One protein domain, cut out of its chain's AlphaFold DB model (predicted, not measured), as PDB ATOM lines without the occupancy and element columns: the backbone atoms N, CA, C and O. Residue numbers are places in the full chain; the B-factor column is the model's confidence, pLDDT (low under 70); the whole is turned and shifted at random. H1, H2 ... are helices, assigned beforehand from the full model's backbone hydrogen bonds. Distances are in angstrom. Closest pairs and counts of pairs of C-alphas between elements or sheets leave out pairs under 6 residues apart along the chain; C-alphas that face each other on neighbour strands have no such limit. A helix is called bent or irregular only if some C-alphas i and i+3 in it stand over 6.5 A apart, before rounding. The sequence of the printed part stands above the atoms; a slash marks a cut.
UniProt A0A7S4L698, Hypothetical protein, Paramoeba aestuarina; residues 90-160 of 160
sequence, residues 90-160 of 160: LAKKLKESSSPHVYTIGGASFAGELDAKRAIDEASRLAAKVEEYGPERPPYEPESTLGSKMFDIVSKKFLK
ATOM      1  N   LEU A  90     165.961 120.504  98.568       90.38
ATOM      2  CA  LEU A  90     166.484 120.154  99.887       90.38
ATOM      3  C   LEU A  90     165.363 120.088 100.924       90.38
ATOM      4  O   LEU A  90     165.326 119.172 101.738       90.38
ATOM      5  N   ALA A  91     164.418 121.028 100.862       88.62
ATOM      6  CA  ALA A  91     163.290 121.046 101.778       88.62
ATOM      7  C   ALA A  91     162.392 119.816 101.599       88.62
ATOM      8  O   ALA A  91     161.950 119.240 102.589       88.62
ATOM      9  N   LYS A  92     162.166 119.377 100.353       87.69
ATOM     10  CA  LYS A  92     161.457 118.120 100.057       87.69
ATOM     11  C   LYS A  92     162.189 116.919 100.656       87.69
ATOM     12  O   LYS A  92     161.595 116.177 101.429       87.69
ATOM     13  N   LYS A  93     163.494 116.801 100.394       89.00
ATOM     14  CA  LYS A  93     164.323 115.700 100.904       89.00
ATOM     15  C   LYS A  93     164.352 115.638 102.434       89.00
ATOM     16  O   LYS A  93     164.315 114.560 103.012       89.00
ATOM     17  N   LEU A  94     164.417 116.789 103.102       87.06
ATOM     18  CA  LEU A  94     164.446 116.841 104.562       87.06
ATOM     19  C   LEU A  94     163.081 116.527 105.188       87.06
ATOM     20  O   LEU A  94     163.061 115.877 106.227       87.06
ATOM     21  N   LYS A  95     161.961 116.900 104.547       79.88
ATOM     22  CA  LYS A  95     160.606 116.519 104.996       79.88
ATOM     23  C   LYS A  95     160.367 115.005 104.981       79.88
ATOM     24  O   LYS A  95     159.568 114.515 105.767       79.88
ATOM     25  N   GLU A  96     161.040 114.281 104.091       76.38
ATOM     26  CA  GLU A  96     160.966 112.814 103.996       76.38
ATOM     27  C   GLU A  96     161.810 112.103 105.067       76.38
ATOM     28  O   GLU A  96     161.617 110.921 105.337       76.38
ATOM     29  N   SER A  97     162.744 112.819 105.692       70.94
ATOM     30  CA  SER A  97     163.560 112.310 106.792       70.94
ATOM     31  C   SER A  97     162.967 112.718 108.142       70.94
ATOM     32  O   SER A  97     162.303 113.745 108.237       70.94
ATOM     33  N   SER A  98     163.268 111.987 109.219       66.69
ATOM     34  CA  SER A  98     162.936 112.367 110.610       66.69
ATOM     35  C   SER A  98     163.716 113.604 111.114       66.69
ATOM     36  O   SER A  98     164.036 113.707 112.296       66.69
ATOM     37  N   SER A  99     164.083 114.511 110.205       60.69
ATOM     38  CA  SER A  99     164.844 115.738 110.434       60.69
ATOM     39  C   SER A  99     164.003 116.820 111.128       60.69
ATOM     40  O   SER A  99     162.772 116.759 111.096       60.69
ATOM     41  N   PRO A 100     164.650 117.837 111.737       68.62
ATOM     42  CA  PRO A 100     163.962 118.973 112.355       68.62
ATOM     43  C   PRO A 100     163.068 119.746 111.373       68.62
ATOM     44  O   PRO A 100     163.201 119.625 110.155       68.62
ATOM     45  N   HIS A 101     162.175 120.579 111.920       78.94
ATOM     46  CA  HIS A 101     161.193 121.374 111.177       78.94
ATOM     47  C   HIS A 101     161.810 122.169 110.040       78.94
ATOM     48  O   HIS A 101     162.643 123.050 110.249       78.94
ATOM     49  N   VAL A 102     161.339 121.886 108.827       86.56
ATOM     50  CA  VAL A 102     161.750 122.610 107.631       86.56
ATOM     51  C   VAL A 102     160.646 123.541 107.168       86.56
ATOM     52  O   VAL A 102     159.551 123.110 106.800       86.56
ATOM     53  N   TYR A 103     160.991 124.820 107.105       88.00
ATOM     54  CA  TYR A 103     160.145 125.888 106.601       88.00
ATOM     55  C   TYR A 103     160.687 126.393 105.266       88.00
ATOM     56  O   TYR A 103     161.894 126.560 105.094       88.00
ATOM     57  N   THR A 104     159.794 126.663 104.318       90.00
ATOM     58  CA  THR A 104     160.140 127.315 103.052       90.00
ATOM     59  C   THR A 104     159.550 128.714 103.029       90.00
ATOM     60  O   THR A 104     158.358 128.879 103.281       90.00
ATOM     61  N   ILE A 105     160.371 129.698 102.674       91.75
ATOM     62  CA  ILE A 105     159.990 131.105 102.500       91.75
ATOM     63  C   ILE A 105     160.546 131.629 101.172       91.75
ATOM     64  O   ILE A 105     161.419 131.011 100.553       91.75
ATOM     65  N   GLY A 106     160.055 132.777 100.727       91.38
ATOM     66  CA  GLY A 106     160.515 133.461  99.530       91.38
ATOM     67  C   GLY A 106     160.435 132.576  98.286       91.38
ATOM     68  O   GLY A 106     159.425 131.926  98.024       91.38
ATOM     69  N   GLY A 107     161.515 132.549  97.501       91.00
ATOM     70  CA  GLY A 107     161.541 131.858  96.206       91.00
ATOM     71  C   GLY A 107     161.495 130.346  96.308       91.00
ATOM     72  O   GLY A 107     160.937 129.702  95.427       91.00
ATOM     73  N   ALA A 108     162.006 129.790  97.407       90.88
ATOM     74  CA  ALA A 108     161.901 128.362  97.681       90.88
ATOM     75  C   ALA A 108     160.450 127.948  97.988       90.88
ATOM     76  O   ALA A 108     160.027 126.845  97.643       90.88
ATOM     77  N   SER A 109     159.670 128.840  98.609       88.25
ATOM     78  CA  SER A 109     158.232 128.636  98.810       88.25
ATOM     79  C   SER A 109     157.481 128.790  97.486       88.25
ATOM     80  O   SER A 109     156.917 127.833  96.952       88.25
ATOM     81  N   PHE A 110     157.547 129.980  96.890       88.44
ATOM     82  CA  PHE A 110     156.909 130.284  95.617       88.44
ATOM     83  C   PHE A 110     157.759 131.292  94.844       88.44
ATOM     84  O   PHE A 110     157.887 132.444  95.259       88.44
ATOM     85  N   ALA A 111     158.326 130.886  93.708       86.06
ATOM     86  CA  ALA A 111     159.203 131.753  92.933       86.06
ATOM     87  C   ALA A 111     158.440 132.779  92.092       86.06
ATOM     88  O   ALA A 111     158.863 133.920  92.080       86.06
ATOM     89  N   GLY A 112     157.302 132.441  91.471       81.00
ATOM     90  CA  GLY A 112     156.542 133.265  90.504       81.00
ATOM     91  C   GLY A 112     156.795 134.787  90.511       81.00
ATOM     92  O   GLY A 112     157.821 135.267  90.038       81.00
ATOM     93  N   GLU A 113     155.859 135.580  91.037       70.50
ATOM     94  CA  GLU A 113     156.046 137.034  91.204       70.50
ATOM     95  C   GLU A 113     156.830 137.364  92.488       70.50
ATOM     96  O   GLU A 113     156.450 138.269  93.228       70.50
ATOM     97  N   LEU A 114     157.837 136.567  92.864       73.38
ATOM     98  CA  LEU A 114     158.613 136.879  94.063       73.38
ATOM     99  C   LEU A 114     159.405 138.165  93.858       73.38
ATOM    100  O   LEU A 114     160.242 138.256  92.961       73.38
ATOM    101  N   ASP A 115     159.195 139.108  94.768       81.38
ATOM    102  CA  ASP A 115     160.106 140.209  95.020       81.38
ATOM    103  C   ASP A 115     160.750 140.068  96.413       81.38
ATOM    104  O   ASP A 115     160.318 139.283  97.266       81.38
ATOM    105  N   ALA A 116     161.811 140.842  96.654       90.00
ATOM    106  CA  ALA A 116     162.500 140.848  97.943       90.00
ATOM    107  C   ALA A 116     161.565 141.230  99.103       90.00
ATOM    108  O   ALA A 116     161.732 140.746 100.218       90.00
ATOM    109  N   LYS A 117     160.550 142.064  98.839       89.50
ATOM    110  CA  LYS A 117     159.583 142.496  99.849       89.50
ATOM    111  C   LYS A 117     158.777 141.309 100.374       89.50
ATOM    112  O   LYS A 117     158.630 141.192 101.587       89.50
ATOM    113  N   ARG A 118     158.293 140.420  99.499       87.94
ATOM    114  CA  ARG A 118     157.569 139.212  99.915       87.94
ATOM    115  C   ARG A 118     158.466 138.263 100.702       87.94
ATOM    116  O   ARG A 118     158.053 137.797 101.754       87.94
ATOM    117  N   ALA A 119     159.691 138.019 100.234       91.81
ATOM    118  CA  ALA A 119     160.627 137.157 100.958       91.81
ATOM    119  C   ALA A 119     160.885 137.663 102.392       91.81
ATOM    120  O   ALA A 119     160.882 136.872 103.331       91.81
ATOM    121  N   ILE A 120     161.055 138.981 102.562       94.19
ATOM    122  CA  ILE A 120     161.254 139.613 103.873       94.19
ATOM    123  C   ILE A 120     159.997 139.506 104.745       94.19
ATOM    124  O   ILE A 120     160.115 139.198 105.929       94.19
ATOM    125  N   ASP A 121     158.806 139.755 104.193       91.62
ATOM    126  CA  ASP A 121     157.539 139.650 104.933       91.62
ATOM    127  C   ASP A 121     157.291 138.215 105.426       91.62
ATOM    128  O   ASP A 121     157.043 138.015 106.614       91.62
ATOM    129  N   GLU A 122     157.462 137.213 104.555       91.44
ATOM    130  CA  GLU A 122     157.345 135.794 104.918       91.44
ATOM    131  C   GLU A 122     158.351 135.407 106.012       91.44
ATOM    132  O   GLU A 122     157.964 134.822 107.024       91.44
ATOM    133  N   ALA A 123     159.623 135.796 105.856       92.81
ATOM    134  CA  ALA A 123     160.663 135.538 106.851       92.81
ATOM    135  C   ALA A 123     160.333 136.171 108.209       92.81
ATOM    136  O   ALA A 123     160.447 135.520 109.245       92.81
ATOM    137  N   SER A 124     159.900 137.433 108.200       94.88
ATOM    138  CA  SER A 124     159.616 138.200 109.418       94.88
ATOM    139  C   SER A 124     158.429 137.615 110.179       94.88
ATOM    140  O   SER A 124     158.480 137.470 111.400       94.88
ATOM    141  N   ARG A 125     157.366 137.231 109.461       92.06
ATOM    142  CA  ARG A 125     156.181 136.592 110.052       92.06
ATOM    143  C   ARG A 125     156.497 135.214 110.613       92.06
ATOM    144  O   ARG A 125     156.033 134.904 111.705       92.06
ATOM    145  N   LEU A 126     157.270 134.409 109.881       91.69
ATOM    146  CA  LEU A 126     157.698 133.096 110.352       91.69
ATOM    147  C   LEU A 126     158.552 133.228 111.615       91.69
ATOM    148  O   LEU A 126     158.269 132.557 112.597       91.69
ATOM    149  N   ALA A 127     159.544 134.121 111.622       92.50
ATOM    150  CA  ALA A 127     160.422 134.323 112.773       92.50
ATOM    151  C   ALA A 127     159.646 134.695 114.048       92.50
ATOM    152  O   ALA A 127     159.944 134.173 115.117       92.50
ATOM    153  N   ALA A 128     158.613 135.535 113.932       92.69
ATOM    154  CA  ALA A 128     157.782 135.947 115.065       92.69
ATOM    155  C   ALA A 128     156.921 134.819 115.665       92.69
ATOM    156  O   ALA A 128     156.430 134.969 116.778       92.69
ATOM    157  N   LYS A 129     156.705 133.724 114.925       89.38
ATOM    158  CA  LYS A 129     155.790 132.633 115.294       89.38
ATOM    159  C   LYS A 129     156.425 131.251 115.196       89.38
ATOM    160  O   LYS A 129     155.716 130.254 115.249       89.38
ATOM    161  N   VAL A 130     157.741 131.157 115.007       87.88
ATOM    162  CA  VAL A 130     158.403 129.884 114.677       87.88
ATOM    163  C   VAL A 130     158.165 128.825 115.756       87.88
ATOM    164  O   VAL A 130     157.989 127.653 115.438       87.88
ATOM    165  N   GLU A 131     158.053 129.258 117.013       86.69
ATOM    166  CA  GLU A 131     157.733 128.406 118.156       86.69
ATOM    167  C   GLU A 131     156.295 127.867 118.122       86.69
ATOM    168  O   GLU A 131     156.032 126.832 118.712       86.69
ATOM    169  N   GLU A 132     155.343 128.491 117.426       84.81
ATOM    170  CA  GLU A 132     153.952 128.009 117.342       84.81
ATOM    171  C   GLU A 132     153.803 126.766 116.446       84.81
ATOM    172  O   GLU A 132     152.781 126.078 116.494       84.81
ATOM    173  N   TYR A 133     154.825 126.443 115.651       81.44
ATOM    174  CA  TYR A 133     154.823 125.341 114.691       81.44
ATOM    175  C   TYR A 133     155.754 124.210 115.155       81.44
ATOM    176  O   TYR A 133     156.694 124.430 115.913       81.44
ATOM    177  N   GLY A 134     155.488 122.972 114.738       70.75
ATOM    178  CA  GLY A 134     156.172 121.800 115.300       70.75
ATOM    179  C   GLY A 134     155.588 120.468 114.812       70.75
ATOM    180  O   GLY A 134     154.714 120.478 113.957       70.75
ATOM    181  N   PRO A 135     156.088 119.307 115.279       63.81
ATOM    182  CA  PRO A 135     155.692 117.992 114.759       63.81
ATOM    183  C   PRO A 135     154.401 117.496 115.420       63.81
ATOM    184  O   PRO A 135     153.614 116.794 114.801       63.81
ATOM    185  N   GLU A 136     154.168 117.931 116.659       70.62
ATOM    186  CA  GLU A 136     152.918 117.777 117.412       70.62
ATOM    187  C   GLU A 136     152.031 119.037 117.314       70.62
ATOM    188  O   GLU A 136     151.005 119.154 117.979       70.62
ATOM    189  N   ARG A 137     152.453 120.012 116.502       74.44
ATOM    190  CA  ARG A 137     151.801 121.309 116.275       74.44
ATOM    191  C   ARG A 137     151.414 121.423 114.796       74.44
ATOM    192  O   ARG A 137     151.888 120.633 113.980       74.44
ATOM    193  N   PRO A 138     150.539 122.366 114.412       73.00
ATOM    194  CA  PRO A 138     150.195 122.537 113.006       73.00
ATOM    195  C   PRO A 138     151.440 122.849 112.152       73.00
ATOM    196  O   PRO A 138     152.348 123.546 112.619       73.00
ATOM    197  N   PRO A 139     151.500 122.359 110.900       72.12
ATOM    198  CA  PRO A 139     152.556 122.739 109.973       72.12
ATOM    199  C   PRO A 139     152.422 124.221 109.606       72.12
ATOM    200  O   PRO A 139     151.319 124.759 109.500       72.12
ATOM    201  N   TYR A 140     153.553 124.887 109.379       76.38
ATOM    202  CA  TYR A 140     153.539 126.233 108.817       76.38
ATOM    203  C   TYR A 140     153.250 126.166 107.322       76.38
ATOM    204  O   TYR A 140     154.027 125.599 106.547       76.38
ATOM    205  N   GLU A 141     152.165 126.812 106.921       71.25
ATOM    206  CA  GLU A 141     151.871 127.107 105.529       71.25
ATOM    207  C   GLU A 141     151.909 128.628 105.348       71.25
ATOM    208  O   GLU A 141     151.109 129.333 105.973       71.25
ATOM    209  N   PRO A 142     152.840 129.172 104.542       68.94
ATOM    210  CA  PRO A 142     152.834 130.595 104.250       68.94
ATOM    211  C   PRO A 142     151.509 130.961 103.578       68.94
ATOM    212  O   PRO A 142     151.013 130.222 102.722       68.94
ATOM    213  N   GLU A 143     150.926 132.097 103.968       68.88
ATOM    214  CA  GLU A 143     149.662 132.544 103.388       68.88
ATOM    215  C   GLU A 143     149.767 132.584 101.864       68.88
ATOM    216  O   GLU A 143     150.617 133.260 101.278       68.88
ATOM    217  N   SER A 144     148.880 131.840 101.204       65.19
ATOM    218  CA  SER A 144     148.865 131.789  99.753       65.19
ATOM    219  C   SER A 144     148.514 133.164  99.188       65.19
ATOM    220  O   SER A 144     147.456 133.745  99.456       65.19
ATOM    221  N   THR A 145     149.417 133.685  98.364       66.06
ATOM    222  CA  THR A 145     149.191 134.915  97.610       66.06
ATOM    223  C   THR A 145     147.988 134.763  96.672       66.06
ATOM    224  O   THR A 145     147.652 133.667  96.223       66.06
ATOM    225  N   LEU A 146     147.355 135.877  96.295       66.31
ATOM    226  CA  LEU A 146     146.356 135.880  95.215       66.31
ATOM    227  C   LEU A 146     146.899 135.238  93.924       66.31
ATOM    228  O   LEU A 146     146.157 134.548  93.230       66.31
ATOM    229  N   GLY A 147     148.190 135.428  93.636       65.25
ATOM    230  CA  GLY A 147     148.869 134.831  92.486       65.25
ATOM    231  C   GLY A 147     148.982 133.310  92.575       65.25
ATOM    232  O   GLY A 147     148.653 132.631  91.608       65.25
ATOM    233  N   SER A 148     149.374 132.763  93.729       64.31
ATOM    234  CA  SER A 148     149.448 131.308  93.926       64.31
ATOM    235  C   SER A 148     148.056 130.669  93.930       64.31
ATOM    236  O   SER A 148     147.852 129.673  93.246       64.31
ATOM    237  N   LYS A 149     147.058 131.307  94.562       73.50
ATOM    238  CA  LYS A 149     145.651 130.862  94.494       73.50
ATOM    239  C   LYS A 149     145.138 130.822  93.052       73.50
ATOM    240  O   LYS A 149     144.522 129.842  92.642       73.50
ATOM    241  N   MET A 150     145.404 131.866  92.266       66.94
ATOM    242  CA  MET A 150     145.029 131.911  90.848       66.94
ATOM    243  C   MET A 150     145.768 130.858  90.019       66.94
ATOM    244  O   MET A 150     145.152 130.226  89.164       66.94
ATOM    245  N   PHE A 151     147.059 130.643  90.273       67.12
ATOM    246  CA  PHE A 151     147.847 129.616  89.594       67.12
ATOM    247  C   PHE A 151     147.314 128.206  89.878       67.12
ATOM    248  O   PHE A 151     147.156 127.424  88.943       67.12
ATOM    249  N   ASP A 152     146.954 127.903  91.127       68.50
ATOM    250  CA  ASP A 152     146.371 126.613  91.511       68.50
ATOM    251  C   ASP A 152     145.003 126.384  90.862       68.50
ATOM    252  O   ASP A 152     144.717 125.287  90.380       68.50
ATOM    253  N   ILE A 153     144.161 127.423  90.804       71.75
ATOM    254  CA  ILE A 153     142.855 127.372  90.131       71.75
ATOM    255  C   ILE A 153     143.042 127.104  88.634       71.75
ATOM    256  O   ILE A 153     142.361 126.244  88.077       71.75
ATOM    257  N   VAL A 154     143.959 127.820  87.976       66.56
ATOM    258  CA  VAL A 154     144.227 127.652  86.541       66.56
ATOM    259  C   VAL A 154     144.820 126.270  86.261       66.56
ATOM    260  O   VAL A 154     144.338 125.581  85.365       66.56
ATOM    261  N   SER A 155     145.783 125.814  87.064       65.00
ATOM    262  CA  SER A 155     146.431 124.508  86.894       65.00
ATOM    263  C   SER A 155     145.452 123.349  87.098       65.00
ATOM    264  O   SER A 155     145.402 122.438  86.276       65.00
ATOM    265  N   LYS A 156     144.585 123.411  88.120       66.88
ATOM    266  CA  LYS A 156     143.529 122.405  88.352       66.88
ATOM    267  C   LYS A 156     142.451 122.381  87.264       66.88
ATOM    268  O   LYS A 156     141.777 121.367  87.109       66.88
ATOM    269  N   LYS A 157     142.264 123.485  86.533       55.31
ATOM    270  CA  LYS A 157     141.290 123.595  85.436       55.31
ATOM    271  C   LYS A 157     141.849 123.124  84.087       55.31
ATOM    272  O   LYS A 157     141.063 122.770  83.224       55.31
ATOM    273  N   PHE A 158     143.174 123.123  83.923       46.81
ATOM    274  CA  PHE A 158     143.876 122.610  82.737       46.81
ATOM    275  C   PHE A 158     144.291 121.130  82.855       46.81
ATOM    276  O   PHE A 158     144.573 120.506  81.840       46.81
ATOM    277  N   LEU A 159     144.327 120.573  84.071       45.34
ATOM    278  CA  LEU A 159     144.594 119.153  84.358       45.34
ATOM    279  C   LEU A 159     143.312 118.294  84.481       45.34
ATOM    280  O   LEU A 159     143.378 117.173  84.983       45.34
ATOM    281  N   LYS A 160     142.156 118.812  84.049       39.69
ATOM    282  CA  LYS A 160     140.902 118.061  83.889       39.69
ATOM    283  C   LYS A 160     140.492 118.016  82.427       39.69
ATOM    284  O   LYS A 160     140.637 119.068  81.767       39.69
TER     285      LYS A 160
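What this domain is: This is residues 90 to 160 of the 160 residues of the protein "Hypothetical protein" of Paramoeba aestuarina (UniProt A0A7S4L698). A loose frame of four helices with few contacts: the longest helix, H3, runs along one side with the short H2 packed on its first half, while H1 and H4 stand at separate corners. After H3 the chain folds back through residues 133 to 145, a long stretch with no named element, to reach H4, and residues 152 to 160 stick out as a free arm. The printed part has 71 residues with four named helices, H1, H2, H3 and H4 along the chain, and no named strand; the class is all helix. It is loose, with a radius of gyration of the C-alphas of 13.9 A and spans of 36 by 29 by 21 A.

How they stand to each other: H3, residues 116 to 132, has a kink of 32 degrees near residue 126 and is irregular, with C-alphas 128 and 131 lying 8.2 A apart. H2, residues 106 to 109, touches H3 at residues 116 to 123 alone; their closest C-alphas, those of Gly 106 and Ala 119, are 4.0 A apart. H1, residues 90 to 95, is only just apart from H2, at 8.5 A, and is apart from H3. H4, residues 146 to 158, is apart from H1, H2 and H3. Every O i to N i+4 pair is within hydrogen-bond range in H1 and H4, and 11 of 13 are in H3; H2 is too short for such a pair.

Where its parts are: H3 measures 24.8 A from C-alpha 116 at (162.500, 140.848, 97.943) to C-alpha 132 at (153.952, 128.009, 117.342). H4 measures 18.4 A and ends with C-alpha 158 at (143.876, 122.610, 82.737). H1 measures 8.6 A from C-alpha 90 at (166.484, 120.154, 99.887), and H2 measures 5.4 A.

The domain as a whole: The C-alphas farthest apart, those of Ala 128 and Lys 160, are 39.7 A apart. The printed part has no cut. The link from H3 to H4 is long, and the other two are short. The mean pLDDT of the printed part is 78.0; residues under 70 include 142 to 148 and 154 to 160.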